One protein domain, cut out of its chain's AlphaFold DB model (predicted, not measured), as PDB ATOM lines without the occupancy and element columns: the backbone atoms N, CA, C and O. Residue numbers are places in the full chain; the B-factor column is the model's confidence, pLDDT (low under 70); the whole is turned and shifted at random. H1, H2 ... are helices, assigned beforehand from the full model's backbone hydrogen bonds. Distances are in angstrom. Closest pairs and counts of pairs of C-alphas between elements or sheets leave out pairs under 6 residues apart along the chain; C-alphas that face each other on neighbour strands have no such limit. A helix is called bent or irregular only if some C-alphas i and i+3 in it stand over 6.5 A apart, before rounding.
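AT A GLANCE: This is residues 40 to 111 of the 112 residues of the protein "Membrane protein" of Citrobacter amalonaticus Y19 (UniProt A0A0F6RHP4). Two long helices, H2 and H3, form a long, narrow U, its arms running side by side in opposite directions with few contacts between them, and its turn at residue 82. The short helix H1 extends the H2 arm past the open end of the U. The printed part has 72 residues, with three named helices in the order H1, H2, H3 and no named strand, and its class is all helix. The whole is only just extended, close to loose, with a radius of gyration of the C-alphas of 17.0 A; it is a rod spanning 54 by 18 by 16 A.

HOW THE PARTS SIT: H1, residues 42 to 50, and H2, residues 52 to 81, meet only through their link. H3, residues 83 to 109, and H1 are apart. H2 and H3 are close but not clearly touching, with 2 pairs of C-alphas within 8 A; their closest C-alphas, those of Leu 79 and Arg 86, are 6.8 A apart. Their lines stand at a shallow tilt of 6 degrees, opposite ways, with centres 12.1 A apart. Every O i to N i+4 pair is within hydrogen-bond range in H1, against 22 of 26 in H2 and 21 of 23 in H3.

IN THESE COORDINATES: H1 begins at C-alpha 42, (48.889, 57.810, 130.122), and is 12.3 A long from first to last C-alpha. H2 measures 41.5 A and has a kink of 35 degrees near residue 74; it is only just irregular, with C-alphas 72 and 75 6.9 A apart. H3 measures 40.1 A, has a kink of 26 degrees near residue 90, and is irregular, with C-alphas 84 and 87 7.7 A apart. It ends at C-alpha 109, (31.786, 57.918, 134.411).

THE WHOLE: The two C-alphas farthest apart, those of Asp 40 and Pro 83, are 54.6 A apart. The printed part has no cut, and both links are tight. Residues 80 to 85, of which 83 to 85 belong to H3, stand free. The mean pLDDT of the printed part is 83.0, and residues 110 to 111 are under 70.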
ATOM      1  N   ASP A  40      52.598  55.553 134.629       74.75
ATOM      2  CA  ASP A  40      51.711  56.722 134.731       74.75
ATOM      3  C   ASP A  40      50.312  56.477 134.117       74.75
ATOM      4  O   ASP A  40      49.365  57.243 134.329       74.75
ATOM      5  N   GLY A  41      50.143  55.387 133.359       73.56
ATOM      6  CA  GLY A  41      48.878  54.987 132.740       73.56
ATOM      7  C   GLY A  41      48.409  55.911 131.611       73.56
ATOM      8  O   GLY A  41      47.229  55.888 131.244       73.56
ATOM      9  N   HIS A  42      49.273  56.785 131.092       77.31
ATOM     10  CA  HIS A  42      48.889  57.810 130.122       77.31
ATOM     11  C   HIS A  42      48.574  57.220 128.747       77.31
ATOM     12  O   HIS A  42      47.627  57.670 128.091       77.31
ATOM     13  N   ILE A  43      49.322  56.200 128.321       76.62
ATOM     14  CA  ILE A  43      49.104  55.522 127.037       76.62
ATOM     15  C   ILE A  43      47.797  54.732 127.100       76.62
ATOM     16  O   ILE A  43      46.951  54.830 126.207       76.62
ATOM     17  N   THR A  44      47.595  54.018 128.202       73.50
ATOM     18  CA  THR A  44      46.418  53.183 128.437       73.50
ATOM     19  C   THR A  44      45.145  54.023 128.499       73.50
ATOM     20  O   THR A  44      44.161  53.681 127.847       73.50
ATOM     21  N   ARG A  45      45.161  55.164 129.207       74.94
ATOM     22  CA  ARG A  45      44.013  56.090 129.261       74.94
ATOM     23  C   ARG A  45      43.666  56.668 127.894       74.94
ATOM     24  O   ARG A  45      42.488  56.731 127.553       74.94
ATOM     25  N   ARG A  46      44.672  57.068 127.109       81.44
ATOM     26  CA  ARG A  46      44.452  57.609 125.760       81.44
ATOM     27  C   ARG A  46      43.819  56.562 124.847       81.44
ATOM     28  O   ARG A  46      42.798  56.835 124.228       81.44
ATOM     29  N   TRP A  47      44.351  55.340 124.853       81.31
ATOM     30  CA  TRP A  47      43.780  54.230 124.092       81.31
ATOM     31  C   TRP A  47      42.348  53.882 124.529       81.31
ATOM     32  O   TRP A  47      41.496  53.637 123.673       81.31
ATOM     33  N   LEU A  48      42.063  53.897 125.838       79.75
ATOM     34  CA  LEU A  48      40.718  53.662 126.383       79.75
ATOM     35  C   LEU A  48      39.722  54.713 125.887       79.75
ATOM     36  O   LEU A  48      38.600  54.376 125.512       79.75
ATOM     37  N   HIS A  49      40.146  55.977 125.887       80.50
ATOM     38  CA  HIS A  49      39.324  57.089 125.440       80.50
ATOM     39  C   HIS A  49      39.064  57.017 123.927       80.50
ATOM     40  O   HIS A  49      37.917  57.149 123.492       80.50
ATOM     41  N   ASP A  50      40.092  56.724 123.127       85.06
ATOM     42  CA  ASP A  50      39.972  56.600 121.670       85.06
ATOM     43  C   ASP A  50      39.120  55.385 121.268       85.06
ATOM     44  O   ASP A  50      38.282  55.460 120.367       85.06
ATOM     45  N   SER A  51      39.261  54.274 121.993       81.62
ATOM     46  CA  SER A  51      38.548  53.018 121.727       81.62
ATOM     47  C   SER A  51      37.199  52.909 122.444       81.62
ATOM     48  O   SER A  51      36.562  51.854 122.374       81.62
ATOM     49  N   ARG A  52      36.721  53.968 123.116       80.81
ATOM     50  CA  ARG A  52      35.525  53.934 123.987       80.81
ATOM     51  C   ARG A  52      34.290  53.333 123.317       80.81
ATOM     52  O   ARG A  52      33.581  52.534 123.922       80.81
ATOM     53  N   TRP A  53      34.065  53.663 122.046       78.69
ATOM     54  CA  TRP A  53      32.923  53.171 121.274       78.69
ATOM     55  C   TRP A  53      33.081  51.704 120.868       78.69
ATOM     56  O   TRP A  53      32.106  50.956 120.880       78.69
ATOM     57  N   GLY A  54      34.308  51.273 120.565       82.56
ATOM     58  CA  GLY A  54      34.616  49.869 120.293       82.56
ATOM     59  C   GLY A  54      34.447  49.004 121.542       82.56
ATOM     60  O   GLY A  54      33.815  47.951 121.485       82.56
ATOM     61  N   LEU A  55      34.927  49.487 122.691       82.06
ATOM     62  CA  LEU A  55      34.742  48.834 123.989       82.06
ATOM     63  C   LEU A  55      33.263  48.787 124.397       82.06
ATOM     64  O   LEU A  55      32.812  47.772 124.923       82.06
ATOM     65  N   PHE A  56      32.494  49.838 124.105       82.81
ATOM     66  CA  PHE A  56      31.045  49.851 124.308       82.81
ATOM     67  C   PHE A  56      30.335  48.791 123.458       82.81
ATOM     68  O   PHE A  56      29.579  47.979 123.989       82.81
ATOM     69  N   ALA A  57      30.617  48.746 122.152       85.44
ATOM     70  CA  ALA A  57      30.047  47.746 121.253       85.44
ATOM     71  C   ALA A  57      30.415  46.318 121.692       85.44
ATOM     72  O   ALA A  57      29.559  45.435 121.725       85.44
ATOM     73  N   TRP A  58      31.666  46.109 122.107       83.62
ATOM     74  CA  TRP A  58      32.134  44.844 122.667       83.62
ATOM     75  C   TRP A  58      31.354  44.434 123.925       83.62
ATOM     76  O   TRP A  58      30.874  43.301 124.002       83.62
ATOM     77  N   ARG A  59      31.163  45.351 124.885       84.69
ATOM     78  CA  ARG A  59      30.335  45.101 126.078       84.69
ATOM     79  C   ARG A  59      28.896  44.759 125.696       84.69
ATOM     80  O   ARG A  59      28.355  43.787 126.210       84.69
ATOM     81  N   LEU A  60      28.310  45.477 124.736       86.00
ATOM     82  CA  LEU A  60      26.951  45.215 124.259       86.00
ATOM     83  C   LEU A  60      26.802  43.796 123.686       86.00
ATOM     84  O   LEU A  60      25.821  43.115 123.977       86.00
ATOM     85  N   VAL A  61      27.792  43.326 122.920       87.19
ATOM     86  CA  VAL A  61      27.831  41.948 122.399       87.19
ATOM     87  C   VAL A  61      27.967  40.938 123.540       87.19
ATOM     88  O   VAL A  61      27.208  39.967 123.596       87.19
ATOM     89  N   LEU A  62      28.877  41.184 124.489       85.12
ATOM     90  CA  LEU A  62      29.062  40.323 125.661       85.12
ATOM     91  C   LEU A  62      27.823  40.245 126.554       85.12
ATOM     92  O   LEU A  62      27.611  39.210 127.178       85.12
ATOM     93  N   TYR A  63      27.007  41.296 126.618       85.81
ATOM     94  CA  TYR A  63      25.731  41.293 127.332       85.81
ATOM     95  C   TYR A  63      24.617  40.641 126.506       85.81
ATOM     96  O   TYR A  63      23.820  39.865 127.035       85.81
ATOM     97  N   GLY A  64      24.580  40.886 125.196       85.12
ATOM     98  CA  GLY A  64      23.571  40.338 124.290       85.12
ATOM     99  C   GLY A  64      23.606  38.811 124.201       85.12
ATOM    100  O   GLY A  64      22.557  38.168 124.234       85.12
ATOM    101  N   CYS A  65      24.792  38.204 124.153       85.81
ATOM    102  CA  CYS A  65      24.956  36.745 124.083       85.81
ATOM    103  C   CYS A  65      24.296  35.978 125.257       85.81
ATOM    104  O   CYS A  65      23.475  35.092 125.014       85.81
ATOM    105  N   PRO A  66      24.584  36.282 126.535       85.00
ATOM    106  CA  PRO A  66      23.933  35.621 127.661       85.00
ATOM    107  C   PRO A  66      22.454  35.996 127.784       85.00
ATOM    108  O   PRO A  66      21.656  35.126 128.122       85.00
ATOM    109  N   ILE A  67      22.057  37.236 127.466       86.75
ATOM    110  CA  ILE A  67      20.641  37.645 127.481       86.75
ATOM    111  C   ILE A  67      19.835  36.835 126.458       86.75
ATOM    112  O   ILE A  67      18.769  36.311 126.781       86.75
ATOM    113  N   THR A  68      20.351  36.668 125.239       87.88
ATOM    114  CA  THR A  68      19.687  35.869 124.198       87.88
ATOM    115  C   THR A  68      19.624  34.391 124.579       87.88
ATOM    116  O   THR A  68      18.553  33.787 124.493       87.88
ATOM    117  N   ALA A  69      20.714  33.816 125.097       88.06
ATOM    118  CA  ALA A  69      20.717  32.447 125.613       88.06
ATOM    119  C   ALA A  69      19.720  32.254 126.775       88.06
ATOM    120  O   ALA A  69      19.026  31.231 126.845       88.06
ATOM    121  N   TRP A  70      19.609  33.244 127.664       85.44
ATOM    122  CA  TRP A  70      18.651  33.245 128.765       85.44
ATOM    123  C   TRP A  70      17.209  33.244 128.255       85.44
ATOM    124  O   TRP A  70      16.445  32.348 128.612       85.44
ATOM    125  N   ILE A  71      16.844  34.190 127.384       87.12
ATOM    126  CA  ILE A  71      15.474  34.350 126.873       87.12
ATOM    127  C   ILE A  71      15.037  33.133 126.052       87.12
ATOM    128  O   ILE A  71      13.920  32.649 126.234       87.12
ATOM    129  N   LEU A  72      15.904  32.628 125.170       88.56
ATOM    130  CA  LEU A  72      15.543  31.564 124.231       88.56
ATOM    131  C   LEU A  72      15.520  30.176 124.872       88.56
ATOM    132  O   LEU A  72      14.730  29.329 124.461       88.56
ATOM    133  N   LYS A  73      16.392  29.917 125.854       86.94
ATOM    134  CA  LYS A  73      16.621  28.552 126.346       86.94
ATOM    135  C   LYS A  73      16.375  28.402 127.839       86.94
ATOM    136  O   LYS A  73      15.646  27.503 128.246       86.94
ATOM    137  N   VAL A  74      16.962  29.268 128.661       84.00
ATOM    138  CA  VAL A  74      16.975  29.071 130.120       84.00
ATOM    139  C   VAL A  74      15.647  29.474 130.759       84.00
ATOM    140  O   VAL A  74      15.066  28.696 131.513       84.00
ATOM    141  N   ARG A  75      15.126  30.654 130.415       85.50
ATOM    142  CA  ARG A  75      13.860  31.193 130.919       85.50
ATOM    143  C   ARG A  75      12.661  30.275 130.642       85.50
ATOM    144  O   ARG A  75      11.965  29.947 131.603       85.50
ATOM    145  N   PRO A  76      12.393  29.815 129.402       85.56
ATOM    146  CA  PRO A  76      11.253  28.933 129.146       85.56
ATOM    147  C   PRO A  76      11.373  27.601 129.897       85.56
ATOM    148  O   PRO A  76      10.397  27.151 130.490       85.56
ATOM    149  N   GLN A  77      12.569  27.007 129.957       86.50
ATOM    150  CA  GLN A  77      12.796  25.760 130.696       86.50
ATOM    151  C   GLN A  77      12.600  25.932 132.209       86.50
ATOM    152  O   GLN A  77      11.997  25.073 132.855       86.50
ATOM    153  N   ALA A  78      13.061  27.049 132.777       83.44
ATOM    154  CA  ALA A  78      12.867  27.369 134.188       83.44
ATOM    155  C   ALA A  78      11.384  27.578 134.531       83.44
ATOM    156  O   ALA A  78      10.919  27.091 135.559       83.44
ATOM    157  N   LEU A  79      10.630  28.245 133.650       84.88
ATOM    158  CA  LEU A  79       9.196  28.492 133.827       84.88
ATOM    159  C   LEU A  79       8.341  27.228 133.687       84.88
ATOM    160  O   LEU A  79       7.344  27.107 134.392       84.88
ATOM    161  N   ILE A  80       8.728  26.289 132.816       86.81
ATOM    162  CA  ILE A  80       8.073  24.974 132.710       86.81
ATOM    163  C   ILE A  80       8.304  24.156 133.987       86.81
ATOM    164  O   ILE A  80       7.398  23.485 134.470       86.81
ATOM    165  N   ARG A  81       9.518  24.212 134.545       85.06
ATOM    166  CA  ARG A  81       9.905  23.415 135.714       85.06
ATOM    167  C   ARG A  81       9.386  23.976 137.040       85.06
ATOM    168  O   ARG A  81       9.125  23.193 137.948       85.06
ATOM    169  N   TRP A  82       9.230  25.298 137.151       80.88
ATOM    170  CA  TRP A  82       8.728  25.976 138.351       80.88
ATOM    171  C   TRP A  82       7.753  27.116 138.004       80.88
ATOM    172  O   TRP A  82       8.156  28.284 137.961       80.88
ATOM    173  N   PRO A  83       6.461  26.805 137.794       76.50
ATOM    174  CA  PRO A  83       5.458  27.791 137.391       76.50
ATOM    175  C   PRO A  83       5.210  28.872 138.458       76.50
ATOM    176  O   PRO A  83       5.112  30.053 138.116       76.50
ATOM    177  N   ASP A  84       5.230  28.506 139.743       82.06
ATOM    178  CA  ASP A  84       5.035  29.438 140.869       82.06
ATOM    179  C   ASP A  84       6.240  30.369 141.101       82.06
ATOM    180  O   ASP A  84       6.152  31.375 141.804       82.06
ATOM    181  N   GLY A  85       7.388  30.067 140.481       78.88
ATOM    182  CA  GLY A  85       8.625  30.842 140.599       78.88
ATOM    183  C   GLY A  85       8.660  32.128 139.766       78.88
ATOM    184  O   GLY A  85       9.604  32.910 139.903       78.88
ATOM    185  N   ARG A  86       7.647  32.383 138.922       79.00
ATOM    186  CA  ARG A  86       7.557  33.555 138.026       79.00
ATOM    187  C   ARG A  86       7.909  34.902 138.675       79.00
ATOM    188  O   ARG A  86       8.794  35.574 138.146       79.00
ATOM    189  N   PRO A  87       7.286  35.325 139.794       81.44
ATOM    190  CA  PRO A  87       7.558  36.643 140.372       81.44
ATOM    191  C   PRO A  87       8.994  36.771 140.902       81.44
ATOM    192  O   PRO A  87       9.596  37.842 140.822       81.44
ATOM    193  N   ARG A  88       9.581  35.674 141.399       82.94
ATOM    194  CA  ARG A  88      10.977  35.644 141.853       82.94
ATOM    195  C   ARG A  88      11.950  35.721 140.676       82.94
ATOM    196  O   ARG A  88      12.955  36.418 140.778       82.94
ATOM    197  N   LEU A  89      11.627  35.051 139.569       84.25
ATOM    198  CA  LEU A  89      12.421  35.081 138.343       84.25
ATOM    199  C   LEU A  89      12.477  36.500 137.759       84.25
ATOM    200  O   LEU A  89      13.564  37.005 137.509       84.25
ATOM    201  N   VAL A  90      11.329  37.179 137.651       84.06
ATOM    202  CA  VAL A  90      11.249  38.567 137.154       84.06
ATOM    203  C   VAL A  90      12.045  39.530 138.038       84.06
ATOM    204  O   VAL A  90      12.729  40.417 137.535       84.06
ATOM    205  N   ARG A  91      12.017  39.346 139.365       86.50
ATOM    206  CA  ARG A  91      12.828  40.159 140.284       86.50
ATOM    207  C   ARG A  91      14.330  39.953 140.066       86.50
ATOM    208  O   ARG A  91      15.081  40.923 140.105       86.50
ATOM    209  N   MET A  92      14.767  38.715 139.833       84.94
ATOM    210  CA  MET A  92      16.169  38.420 139.519       84.94
ATOM    211  C   MET A  92      16.585  38.987 138.159       84.94
ATOM    212  O   MET A  92      17.669  39.552 138.055       84.94
ATOM    213  N   GLU A  93      15.719  38.897 137.146       87.06
ATOM    214  CA  GLU A  93      15.936  39.530 135.839       87.06
ATOM    215  C   GLU A  93      16.106  41.050 135.998       87.06
ATOM    216  O   GLU A  93      17.069  41.613 135.488       87.06
ATOM    217  N   LEU A  94      15.241  41.700 136.788       88.88
ATOM    218  CA  LEU A  94      15.338  43.133 137.077       88.88
ATOM    219  C   LEU A  94      16.650  43.495 137.788       88.88
ATOM    220  O   LEU A  94      17.309  44.453 137.397       88.88
ATOM    221  N   MET A  95      17.055  42.727 138.804       88.25
ATOM    222  CA  MET A  95      18.339  42.933 139.488       88.25
ATOM    223  C   MET A  95      19.527  42.769 138.533       88.25
ATOM    224  O   MET A  95      20.465  43.557 138.596       88.25
ATOM    225  N   GLY A  96      19.477  41.787 137.628       86.25
ATOM    226  CA  GLY A  96      20.505  41.585 136.607       86.25
ATOM    227  C   GLY A  96      20.592  42.747 135.616       86.25
ATOM    228  O   GLY A  96      21.688  43.218 135.315       86.25
ATOM    229  N   VAL A  97      19.448  43.262 135.156       87.94
ATOM    230  CA  VAL A  97      19.393  44.447 134.285       87.94
ATOM    231  C   VAL A  97      19.927  45.682 135.012       87.94
ATOM    232  O   VAL A  97      20.750  46.404 134.458       87.94
ATOM    233  N   LEU A  98      19.517  45.909 136.263       89.69
ATOM    234  CA  LEU A  98      20.018  47.023 137.069       89.69
ATOM    235  C   LEU A  98      21.529  46.933 137.288       89.69
ATOM    236  O   LEU A  98      22.214  47.946 137.200       89.69
ATOM    237  N   PHE A  99      22.055  45.731 137.528       87.44
ATOM    238  CA  PHE A  99      23.490  45.510 137.654       87.44
ATOM    239  C   PHE A  99      24.233  45.872 136.363       87.44
ATOM    240  O   PHE A  99      25.202  46.620 136.421       87.44
ATOM    241  N   LEU A 100      23.740  45.421 135.203       86.81
ATOM    242  CA  LEU A 100      24.302  45.772 133.895       86.81
ATOM    243  C   LEU A 100      24.327  47.288 133.668       86.81
ATOM    244  O   LEU A 100      25.363  47.846 133.306       86.81
ATOM    245  N   VAL A 101      23.209  47.962 133.944       88.25
ATOM    246  CA  VAL A 101      23.102  49.423 133.820       88.25
ATOM    247  C   VAL A 101      24.068  50.126 134.772       88.25
ATOM    248  O   VAL A 101      24.755  51.053 134.354       88.25
ATOM    249  N   ALA A 102      24.175  49.676 136.023       87.56
ATOM    250  CA  ALA A 102      25.106  50.245 136.993       87.56
ATOM    251  C   ALA A 102      26.567  50.053 136.561       87.56
ATOM    252  O   ALA A 102      27.354  50.995 136.635       87.56
ATOM    253  N   THR A 103      26.933  48.868 136.063       84.94
ATOM    254  CA  THR A 103      28.291  48.615 135.557       84.94
ATOM    255  C   THR A 103      28.620  49.472 134.342       84.94
ATOM    256  O   THR A 103      29.734  49.982 134.242       84.94
ATOM    257  N   GLU A 104      27.650  49.685 133.453       86.31
ATOM    258  CA  GLU A 104      27.830  50.534 132.282       86.31
ATOM    259  C   GLU A 104      27.949  52.004 132.694       86.31
ATOM    260  O   GLU A 104      28.859  52.695 132.248       86.31
ATOM    261  N   TYR A 105      27.108  52.466 133.623       84.81
ATOM    262  CA  TYR A 105      27.193  53.812 134.185       84.81
ATOM    263  C   TYR A 105      28.571  54.086 134.796       84.81
ATOM    264  O   TYR A 105      29.210  55.080 134.453       84.81
ATOM    265  N   VAL A 106      29.070  53.175 135.639       84.31
ATOM    266  CA  VAL A 106      30.417  53.291 136.217       84.31
ATOM    267  C   VAL A 106      31.459  53.374 135.108       84.31
ATOM    268  O   VAL A 106      32.256  54.306 135.111       84.31
ATOM    269  N   ALA A 107      31.406  52.477 134.121       80.38
ATOM    270  CA  ALA A 107      32.364  52.457 133.022       80.38
ATOM    271  C   ALA A 107      32.382  53.762 132.205       80.38
ATOM    272  O   ALA A 107      33.455  54.205 131.800       80.38
ATOM    273  N   TRP A 108      31.223  54.393 131.989       79.25
ATOM    274  CA  TRP A 108      31.132  55.698 131.329       79.25
ATOM    275  C   TRP A 108      31.661  56.834 132.203       79.25
ATOM    276  O   TRP A 108      32.420  57.663 131.712       79.25
ATOM    277  N   THR A 109      31.315  56.864 133.491       77.81
ATOM    278  CA  THR A 109      31.786  57.918 134.411       77.81
ATOM    279  C   THR A 109      33.281  57.844 134.704       77.81
ATOM    280  O   THR A 109      33.906  58.873 134.906       77.81
ATOM    281  N   SER A 110      33.875  56.648 134.686       68.31
ATOM    282  CA  SER A 110      35.320  56.458 134.858       68.31
ATOM    283  C   SER A 110      36.142  56.761 133.602       68.31
ATOM    284  O   SER A 110      37.368  56.794 133.669       68.31
ATOM    285  N   ALA A 111      35.483  56.905 132.448       58.16
ATOM    286  CA  ALA A 111      36.118  57.192 131.163       58.16
ATOM    287  C   ALA A 111      36.115  58.695 130.805       58.16
ATOM    288  O   ALA A 111      36.594  59.045 129.724       58.16
TER     289      ALA A 111